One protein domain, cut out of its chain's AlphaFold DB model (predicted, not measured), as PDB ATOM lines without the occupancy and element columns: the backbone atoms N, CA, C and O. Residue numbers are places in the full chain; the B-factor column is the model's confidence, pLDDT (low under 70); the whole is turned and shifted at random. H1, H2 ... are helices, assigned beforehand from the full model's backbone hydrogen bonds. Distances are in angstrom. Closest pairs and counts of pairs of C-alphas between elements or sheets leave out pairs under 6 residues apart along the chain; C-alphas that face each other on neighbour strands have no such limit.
ATOM      1  N   ILE A  84      66.816  93.886 -46.639       94.69
ATOM      2  CA  ILE A  84      66.227  92.632 -46.139       94.69
ATOM      3  C   ILE A  84      64.886  92.851 -45.434       94.69
ATOM      4  O   ILE A  84      64.011  91.987 -45.512       94.69
ATOM      5  N   ASP A  85      64.739  93.979 -44.738       90.81
ATOM      6  CA  ASP A  85      63.554  94.279 -43.932       90.81
ATOM      7  C   ASP A  85      62.342  94.668 -44.784       90.81
ATOM      8  O   ASP A  85      61.217  94.293 -44.458       90.81
ATOM      9  N   SER A  86      62.567  95.380 -45.890       91.00
ATOM     10  CA  SER A  86      61.508  95.911 -46.755       91.00
ATOM     11  C   SER A  86      61.269  95.089 -48.024       91.00
ATOM     12  O   SER A  86      60.182  95.168 -48.595       91.00
ATOM     13  N   ASN A  87      62.233  94.268 -48.460       96.44
ATOM     14  CA  ASN A  87      62.165  93.535 -49.723       96.44
ATOM     15  C   ASN A  87      62.282  92.008 -49.524       96.44
ATOM     16  O   ASN A  87      63.381  91.436 -49.530       96.44
ATOM     17  N   PRO A  88      61.139  91.302 -49.402       96.19
ATOM     18  CA  PRO A  88      61.111  89.848 -49.252       96.19
ATOM     19  C   PRO A  88      61.758  89.086 -50.415       96.19
ATOM     20  O   PRO A  88      62.257  87.980 -50.203       96.19
ATOM     21  N   ALA A  89      61.771  89.657 -51.625       96.81
ATOM     22  CA  ALA A  89      62.376  89.019 -52.790       96.81
ATOM     23  C   ALA A  89      63.906  88.972 -52.671       96.81
ATOM     24  O   ALA A  89      64.495  87.920 -52.906       96.81
ATOM     25  N   GLU A  90      64.549  90.052 -52.214       97.62
ATOM     26  CA  GLU A  90      65.999  90.058 -51.955       97.62
ATOM     27  C   GLU A  90      66.383  89.125 -50.804       97.62
ATOM     28  O   GLU A  90      67.376  88.397 -50.893       97.62
ATOM     29  N   LYS A  91      65.559  89.077 -49.751       96.00
ATOM     30  CA  LYS A  91      65.730  88.108 -48.661       96.00
ATOM     31  C   LYS A  91      65.666  86.670 -49.178       96.00
ATOM     32  O   LYS A  91      66.522  85.854 -48.837       96.00
ATOM     33  N   HIS A  92      64.663  86.360 -49.998       96.56
ATOM     34  CA  HIS A  92      64.494  85.032 -50.582       96.56
ATOM     35  C   HIS A  92      65.646  84.667 -51.526       96.56
ATOM     36  O   HIS A  92      66.165  83.554 -51.435       96.56
ATOM     37  N   ARG A  93      66.086  85.608 -52.372       97.00
ATOM     38  CA  ARG A  93      67.230  85.446 -53.277       97.00
ATOM     39  C   ARG A  93      68.486  85.032 -52.510       97.00
ATOM     40  O   ARG A  93      69.045  83.979 -52.791       97.00
ATOM     41  N   LEU A  94      68.869  85.801 -51.489       96.38
ATOM     42  CA  LEU A  94      70.069  85.539 -50.686       96.38
ATOM     43  C   LEU A  94      70.034  84.188 -49.964       96.38
ATOM     44  O   LEU A  94      71.019  83.458 -49.972       96.38
ATOM     45  N   VAL A  95      68.906  83.826 -49.350       94.88
ATOM     46  CA  VAL A  95      68.785  82.527 -48.662       94.88
ATOM     47  C   VAL A  95      68.851  81.360 -49.654       94.88
ATOM     48  O   VAL A  95      69.416  80.317 -49.338       94.88
ATOM     49  N   THR A  96      68.299  81.535 -50.858       96.19
ATOM     50  CA  THR A  96      68.268  80.493 -51.895       96.19
ATOM     51  C   THR A  96      69.620  80.313 -52.581       96.19
ATOM     52  O   THR A  96      70.002  79.185 -52.879       96.19
ATOM     53  N   GLU A  97      70.356  81.400 -52.819       95.56
ATOM     54  CA  GLU A  97      71.696  81.361 -53.417       95.56
ATOM     55  C   GLU A  97      72.750  80.786 -52.453       95.56
ATOM     56  O   GLU A  97      73.724  80.185 -52.906       95.56
ATOM     57  N   HIS A  98      72.528  80.888 -51.134       93.69
ATOM     58  CA  HIS A  98      73.464  80.427 -50.098       93.69
ATOM     59  C   HIS A  98      72.801  79.476 -49.070       93.69
ATOM     60  O   HIS A  98      72.782  79.764 -47.871       93.69
ATOM     61  N   PRO A  99      72.274  78.307 -49.493       90.44
ATOM     62  CA  PRO A  99      71.431  77.447 -48.652       90.44
ATOM     63  C   PRO A  99      72.164  76.800 -47.465       90.44
ATOM     64  O   PRO A  99      71.528  76.377 -46.503       90.44
ATOM     65  N   ASN A 100      73.498  76.727 -47.514       88.75
ATOM     66  CA  ASN A 100      74.332  76.110 -46.475       88.75
ATOM     67  C   ASN A 100      74.989  77.142 -45.542       88.75
ATOM     68  O   ASN A 100      75.885  76.799 -44.771       88.75
ATOM     69  N   GLU A 101      74.557  78.400 -45.613       90.69
ATOM     70  CA  GLU A 101      75.139  79.508 -44.862       90.69
ATOM     71  C   GLU A 101      74.106  80.130 -43.922       90.69
ATOM     72  O   GLU A 101      73.445  81.107 -44.277       90.69
ATOM     73  N   PRO A 102      73.958  79.615 -42.688       85.06
ATOM     74  CA  PRO A 102      72.971  80.140 -41.745       85.06
ATOM     75  C   PRO A 102      73.248  81.596 -41.338       85.06
ATOM     76  O   PRO A 102      72.366  82.269 -40.812       85.06
ATOM     77  N   ASP A 103      74.468  82.088 -41.570       88.62
ATOM     78  CA  ASP A 103      74.908  83.453 -41.295       88.62
ATOM     79  C   ASP A 103      74.815  84.385 -42.516       88.62
ATOM     80  O   ASP A 103      75.235  85.541 -42.408       88.62
ATOM     81  N   VAL A 104      74.290  83.927 -43.669       92.12
ATOM     82  CA  VAL A 104      74.106  84.773 -44.867       92.12
ATOM     83  C   VAL A 104      73.344  86.052 -44.520       92.12
ATOM     84  O   VAL A 104      73.759  87.152 -44.897       92.12
ATOM     85  N   LEU A 105      72.308  85.912 -43.689       93.25
ATOM     86  CA  LEU A 105      71.577  87.002 -43.063       93.25
ATOM     87  C   LEU A 105      71.722  86.912 -41.545       93.25
ATOM     88  O   LEU A 105      71.345  85.924 -40.925       93.25
ATOM     89  N   TYR A 106      72.211  87.982 -40.927       89.88
ATOM     90  CA  TYR A 106      72.270  88.107 -39.473       89.88
ATOM     91  C   TYR A 106      71.796  89.503 -39.079       89.88
ATOM     92  O   TYR A 106      72.220  90.479 -39.686       89.88
ATOM     93  N   ARG A 107      70.895  89.618 -38.091       89.56
ATOM     94  CA  ARG A 107      70.271  90.907 -37.701       89.56
ATOM     95  C   ARG A 107      69.746  91.703 -38.911       89.56
ATOM     96  O   ARG A 107      70.014  92.893 -39.019       89.56
ATOM     97  N   ASN A 108      69.088  91.002 -39.836       90.69
ATOM     98  CA  ASN A 108      68.549  91.537 -41.091       90.69
ATOM     99  C   ASN A 108      69.567  92.260 -41.989       90.69
ATOM    100  O   ASN A 108      69.207  93.086 -42.813       90.69
ATOM    101  N   ARG A 109      70.849  91.902 -41.878       94.00
ATOM    102  CA  ARG A 109      71.939  92.453 -42.688       94.00
ATOM    103  C   ARG A 109      72.716  91.350 -43.381       94.00
ATOM    104  O   ARG A 109      72.915  90.273 -42.805       94.00
ATOM    105  N   VAL A 110      73.244  91.644 -44.567       93.06
ATOM    106  CA  VAL A 110      74.133  90.735 -45.301       93.06
ATOM    107  C   VAL A 110      75.395  90.509 -44.467       93.06
ATOM    108  O   VAL A 110      76.116  91.454 -44.111       93.06
ATOM    109  N   LYS A 111      75.621  89.250 -44.077       90.25
ATOM    110  CA  LYS A 111      76.665  88.835 -43.120       90.25
ATOM    111  C   LYS A 111      76.710  89.692 -41.850       90.25
ATOM    112  O   LYS A 111      77.782  89.992 -41.312       90.25
ATOM    113  N   GLY A 112      75.551  90.159 -41.383       89.12
ATOM    114  CA  GLY A 112      75.442  90.899 -40.129       89.12
ATOM    115  C   GLY A 112      75.923  92.342 -40.150       89.12
ATOM    116  O   GLY A 112      76.051  92.935 -39.077       89.12
ATOM    117  N   ARG A 113      76.257  92.901 -41.321       89.12
ATOM    118  CA  ARG A 113      76.850  94.244 -41.406       89.12
ATOM    119  C   ARG A 113      76.268  95.123 -42.503       89.12
ATOM    120  O   ARG A 113      75.881  96.248 -42.196       89.12
ATOM    121  N   LEU A 114      76.254  94.650 -43.745       91.69
ATOM    122  CA  LEU A 114      75.866  95.482 -44.883       91.69
ATOM    123  C   LEU A 114      74.340  95.535 -44.994       91.69
ATOM    124  O   LEU A 114      73.694  94.490 -44.908       91.69
ATOM    125  N   GLU A 115      73.805  96.748 -45.130       93.19
ATOM    126  CA  GLU A 115      72.364  96.982 -45.286       93.19
ATOM    127  C   GLU A 115      71.887  96.686 -46.714       93.19
ATOM    128  O   GLU A 115      71.039  95.802 -46.863       93.19
ATOM    129  N   PRO A 116      72.447  97.321 -47.768       95.75
ATOM    130  CA  PRO A 116      71.986  97.060 -49.119       95.75
ATOM    131  C   PRO A 116      72.427  95.673 -49.596       95.75
ATOM    132  O   PRO A 116      73.583  95.265 -49.455       95.75
ATOM    133  N   THR A 117      71.513  94.950 -50.233       96.88
ATOM    134  CA  THR A 117      71.794  93.661 -50.882       96.88
ATOM    135  C   THR A 117      72.331  93.828 -52.301       96.88
ATOM    136  O   THR A 117      72.831  92.875 -52.902       96.88
ATOM    137  N   ARG A 118      72.265  95.050 -52.840       97.12
ATOM    138  CA  ARG A 118      72.817  95.429 -54.141       97.12
ATOM    139  C   ARG A 118      73.585  96.735 -54.025       97.12
ATOM    140  O   ARG A 118      73.083  97.682 -53.445       97.12
ATOM    141  N   PHE A 120      77.362  98.981 -55.938       91.44
ATOM    142  CA  PHE A 120      78.679  99.030 -56.566       91.44
ATOM    143  C   PHE A 120      79.775  98.863 -55.509       91.44
ATOM    144  O   PHE A 120      79.567  99.161 -54.339       91.44
ATOM    145  N   GLY A 121      80.947  98.369 -55.918       88.94
ATOM    146  CA  GLY A 121      82.043  98.124 -54.978       88.94
ATOM    147  C   GLY A 121      81.723  96.991 -54.003       88.94
ATOM    148  O   GLY A 121      81.325  95.921 -54.468       88.94
ATOM    149  N   ASP A 122      81.899  97.197 -52.696       87.50
ATOM    150  CA  ASP A 122      81.630  96.192 -51.653       87.50
ATOM    151  C   ASP A 122      82.340  94.849 -51.900       87.50
ATOM    152  O   ASP A 122      81.808  93.767 -51.651       87.50
ATOM    153  N   GLY A 123      83.573  94.903 -52.409       85.81
ATOM    154  CA  GLY A 123      84.275  93.752 -52.976       85.81
ATOM    155  C   GLY A 123      84.382  92.530 -52.061       85.81
ATOM    156  O   GLY A 123      84.232  91.404 -52.537       85.81
ATOM    157  N   LYS A 124      84.523  92.724 -50.741       83.00
ATOM    158  CA  LYS A 124      84.493  91.635 -49.740       83.00
ATOM    159  C   LYS A 124      83.197  90.812 -49.729       83.00
ATOM    160  O   LYS A 124      83.201  89.697 -49.228       83.00
ATOM    161  N   TYR A 125      82.097  91.336 -50.262       88.31
ATOM    162  CA  TYR A 125      80.833  90.613 -50.407       88.31
ATOM    163  C   TYR A 125      80.667  89.966 -51.783       88.31
ATOM    164  O   TYR A 125      79.683  89.267 -52.000       88.31
ATOM    165  N   LYS A 126      81.598  90.195 -52.715       88.44
ATOM    166  CA  LYS A 126      81.485  89.764 -54.114       88.44
ATOM    167  C   LYS A 126      82.489  88.696 -54.503       88.44
ATOM    168  O   LYS A 126      82.158  87.814 -55.279       88.44
ATOM    169  N   MET A 127      83.710  88.795 -53.991       81.38
ATOM    170  CA  MET A 127      84.844  88.030 -54.500       81.38
ATOM    171  C   MET A 127      85.691  87.517 -53.336       81.38
ATOM    172  O   MET A 127      86.046  88.277 -52.430       81.38
ATOM    173  N   MET A 128      86.047  86.230 -53.368       73.12
ATOM    174  CA  MET A 128      86.831  85.606 -52.296       73.12
ATOM    175  C   MET A 128      88.271  86.150 -52.243       73.12
ATOM    176  O   MET A 128      88.914  86.194 -51.197       73.12
ATOM    177  N   GLU A 129      88.777  86.656 -53.363       71.31
ATOM    178  CA  GLU A 129      90.077  87.307 -53.479       71.31
ATOM    179  C   GLU A 129      90.187  88.511 -52.542       71.31
ATOM    180  O   GLU A 129      91.298  88.843 -52.119       71.31
ATOM    181  N   TYR A 130      89.052  89.109 -52.132       70.25
ATOM    182  CA  TYR A 130      89.042  90.172 -51.127       70.25
ATOM    183  C   TYR A 130      89.469  89.773 -49.737       70.25
ATOM    184  O   TYR A 130      89.932  90.622 -48.966       70.25
ATOM    185  N   PHE A 131      89.489  88.474 -49.479       63.94
ATOM    186  CA  PHE A 131      89.997  87.943 -48.238       63.94
ATOM    187  C   PHE A 131      91.522  87.746 -48.241       63.94
ATOM    188  O   PHE A 131      92.149  87.824 -47.184       63.94
ATOM    189  N   ASN A 132      92.152  87.602 -49.411       62.72
ATOM    190  CA  ASN A 132      93.577  87.263 -49.523       62.72
ATOM    191  C   ASN A 132      94.522  88.459 -49.319       62.72
ATOM    192  O   ASN A 132      95.653  88.278 -48.876       62.72
ATOM    193  N   PHE A 133      94.067  89.685 -49.597       62.12
ATOM    194  CA  PHE A 133      94.892  90.893 -49.448       62.12
ATOM    195  C   PHE A 133      94.897  91.468 -48.025       62.12
ATOM    196  O   PHE A 133      95.762  92.275 -47.694       62.12
ATOM    197  N   TYR A 134      93.974  91.032 -47.160       59.59
ATOM    198  CA  TYR A 134      93.869  91.513 -45.779       59.59
ATOM    199  C   TYR A 134      93.721  90.384 -44.751       59.59
ATOM    200  O   TYR A 134      92.777  90.436 -43.962       59.59
ATOM    201  N   PRO A 135      94.663  89.420 -44.662       55.88
ATOM    202  CA  PRO A 135      94.571  88.246 -43.782       55.88
ATOM    203  C   PRO A 135      94.155  88.580 -42.341       55.88
ATOM    204  O   PRO A 135      93.370  87.860 -41.746       55.88
ATOM    205  N   ARG A 136      94.578  89.723 -41.777       55.03
ATOM    206  CA  ARG A 136      94.181  90.154 -40.418       55.03
ATOM    207  C   ARG A 136      92.730  90.645 -40.293       55.03
ATOM    208  O   ARG A 136      92.129  90.487 -39.234       55.03
ATOM    209  N   LEU A 137      92.166  91.258 -41.337       49.53
ATOM    210  CA  LEU A 137      90.748  91.654 -41.378       49.53
ATOM    211  C   LEU A 137      89.854  90.472 -41.768       49.53
ATOM    212  O   LEU A 137      88.671  90.453 -41.435       49.53
ATOM    213  N   THR A 138      90.433  89.492 -42.457       52.09
ATOM    214  CA  THR A 138      89.729  88.418 -43.153       52.09
ATOM    215  C   THR A 138      89.810  87.091 -42.412       52.09
ATOM    216  O   THR A 138      88.956  86.246 -42.624       52.09
ATOM    217  N   GLN A 139      90.703  86.950 -41.428       53.81
ATOM    218  CA  GLN A 139      90.743  85.826 -40.481       53.81
ATOM    219  C   GLN A 139      89.448  85.679 -39.661       53.81
ATOM    220  O   GLN A 139      89.138  84.591 -39.190       53.81
ATOM    221  N   ARG A 140      88.647  86.749 -39.514       53.28
ATOM    222  CA  ARG A 140      87.288  86.663 -38.934       53.28
ATOM    223  C   ARG A 140      86.239  86.115 -39.908       53.28
ATOM    224  O   ARG A 140      85.164  85.729 -39.466       53.28
ATOM    225  N   TYR A 141      86.544  86.130 -41.202       53.72
ATOM    226  CA  TYR A 141      85.647  85.802 -42.308       53.72
ATOM    227  C   TYR A 141      86.074  84.548 -43.082       53.72
ATOM    228  O   TYR A 141      85.278  84.014 -43.841       53.72
ATOM    229  N   SER A 142      87.286  84.026 -42.852       49.78
ATOM    230  CA  SER A 142      87.805  82.780 -43.436       49.78
ATOM    231  C   SER A 142      87.163  81.523 -42.834       49.78
ATOM    232  O   SER A 142      87.795  80.466 -42.777       49.78
ATOM    233  N   GLN A 143      85.934  81.636 -42.327       55.31
ATOM    234  CA  GLN A 143      85.165  80.471 -41.920       55.31
ATOM    235  C   GLN A 143      84.707  79.766 -43.197       55.31
ATOM    236  O   GLN A 143      84.155  80.385 -44.101       55.31
ATOM    237  N   SER A 144      85.017  78.478 -43.281       55.44
ATOM    238  CA  SER A 144      85.063  77.621 -44.473       55.44
ATOM    239  C   SER A 144      83.734  77.383 -45.212       55.44
ATOM    240  O   SER A 144      83.627  76.402 -45.939       55.44
ATOM    241  N   GLY A 145      82.721  78.229 -45.020       73.00
ATOM    242  CA  GLY A 145      81.394  78.086 -45.622       73.00
ATOM    243  C   GLY A 145      80.955  79.246 -46.511       73.00
ATOM    244  O   GLY A 145      79.878  79.157 -47.074       73.00
ATOM    245  N   TRP A 146      81.742  80.319 -46.636       82.56
ATOM    246  CA  TRP A 146      81.336  81.511 -47.387       82.56
ATOM    247  C   TRP A 146      81.363  81.290 -48.910       82.56
ATOM    248  O   TRP A 146      82.404  80.929 -49.456       82.56
ATOM    249  N   THR A 147      80.260  81.586 -49.600       88.12
ATOM    250  CA  THR A 147      80.087  81.425 -51.055       88.12
ATOM    251  C   THR A 147      79.700  82.738 -51.759       88.12
ATOM    252  O   THR A 147      78.658  82.803 -52.399       88.12
ATOM    253  N   PRO A 148      80.513  83.816 -51.688       88.62
ATOM    254  CA  PRO A 148      80.227  85.040 -52.440       88.62
ATOM    255  C   PRO A 148      80.084  84.749 -53.953       88.62
ATOM    256  O   PRO A 148      80.728  83.822 -54.451       88.62
ATOM    257  N   PRO A 149      79.298  85.549 -54.701       92.62
ATOM    258  CA  PRO A 149      78.811  86.883 -54.341       92.62
ATOM    259  C   PRO A 149      77.487  86.891 -53.564       92.62
ATOM    260  O   PRO A 149      76.506  86.315 -54.002       92.62
ATOM    261  N   TYR A 150      77.432  87.657 -52.471       93.88
ATOM    262  CA  TYR A 150      76.190  87.966 -51.745       93.88
ATOM    263  C   TYR A 150      75.512  89.232 -52.294       93.88
ATOM    264  O   TYR A 150      74.292  89.383 -52.281       93.88
ATOM    265  N   VAL A 151      76.322  90.181 -52.774       93.75
ATOM    266  CA  VAL A 151      75.868  91.497 -53.240       93.75
ATOM    267  C   VAL A 151      76.125  91.619 -54.731       93.75
ATOM    268  O   VAL A 151      77.206  91.284 -55.211       93.75
ATOM    269  N   THR A 152      75.166  92.159 -55.474       94.00
ATOM    270  CA  THR A 152      75.305  92.389 -56.917       94.00
ATOM    271  C   THR A 152      75.222  93.874 -57.261       94.00
ATOM    272  O   THR A 152      74.598  94.651 -56.550       94.00
ATOM    273  N   ALA A 153      75.874  94.285 -58.350       93.12
ATOM    274  CA  ALA A 153      75.706  95.626 -58.924       93.12
ATOM    275  C   ALA A 153      74.645  95.654 -60.038       93.12
ATOM    276  O   ALA A 153      74.450  96.689 -60.670       93.12
ATOM    277  N   VAL A 154      73.993  94.518 -60.318       95.38
ATOM    278  CA  VAL A 154      72.932  94.429 -61.325       95.38
ATOM    279  C   VAL A 154      71.702  95.186 -60.815       95.38
ATOM    280  O   VAL A 154      71.157  94.808 -59.771       95.38
TER     281      VAL A 154
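AT A GLANCE: This is residues 84 to 118 and 120 to 154 of the 295 residues of the protein "Hypothetical protein" of Lotharella oceanica (UniProt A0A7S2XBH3). There is little regular structure: a body of loops with H1 at one end and the two short helices H2 and H3 at the other. Residues 98 to 118 fold through the space between, and residues 139 to 154 run back from H3 into it. Of 70 printed residues, 18 are in named helices, in the order H1, H2, H3, with no named strand; the class is all helix. The whole is compact, radius of gyration of the C-alphas 11.8 A, spanning 34 by 25 by 18 A.

IN THESE COORDINATES: H1, residues 88 to 97, begins at C-alpha 88 (61.111, 89.848, -49.252) and is 14.2 A long. H2 is residues 129 to 132. H3, residues 135 to 138, ends at C-alpha 138 (89.729, 88.418, -43.153).

HOW THE PARTS SIT: H1 is apart from H2 and H3. Residues 105 to 106 pair with 109 to 110, antiparallel. H2 and H3 touch only at the corner by their tight link, and only just, with 3 pairs of C-alphas within 8 A; the closest, Phe 131 and Thr 138, are 5.1 A apart. Every O i to N i+4 pair in H1 is within hydrogen-bond range; H2 and H3 are too short for one.

THE WHOLE: The C-alphas farthest apart, Pro 88 and Arg 136, are 34.2 A apart. Residue 119 is not printed; C-alphas 118 and 120 are 7.3 A apart across this cut, which falls in the link from H1 to H2. Residues 131 to 144 have pLDDT under 70.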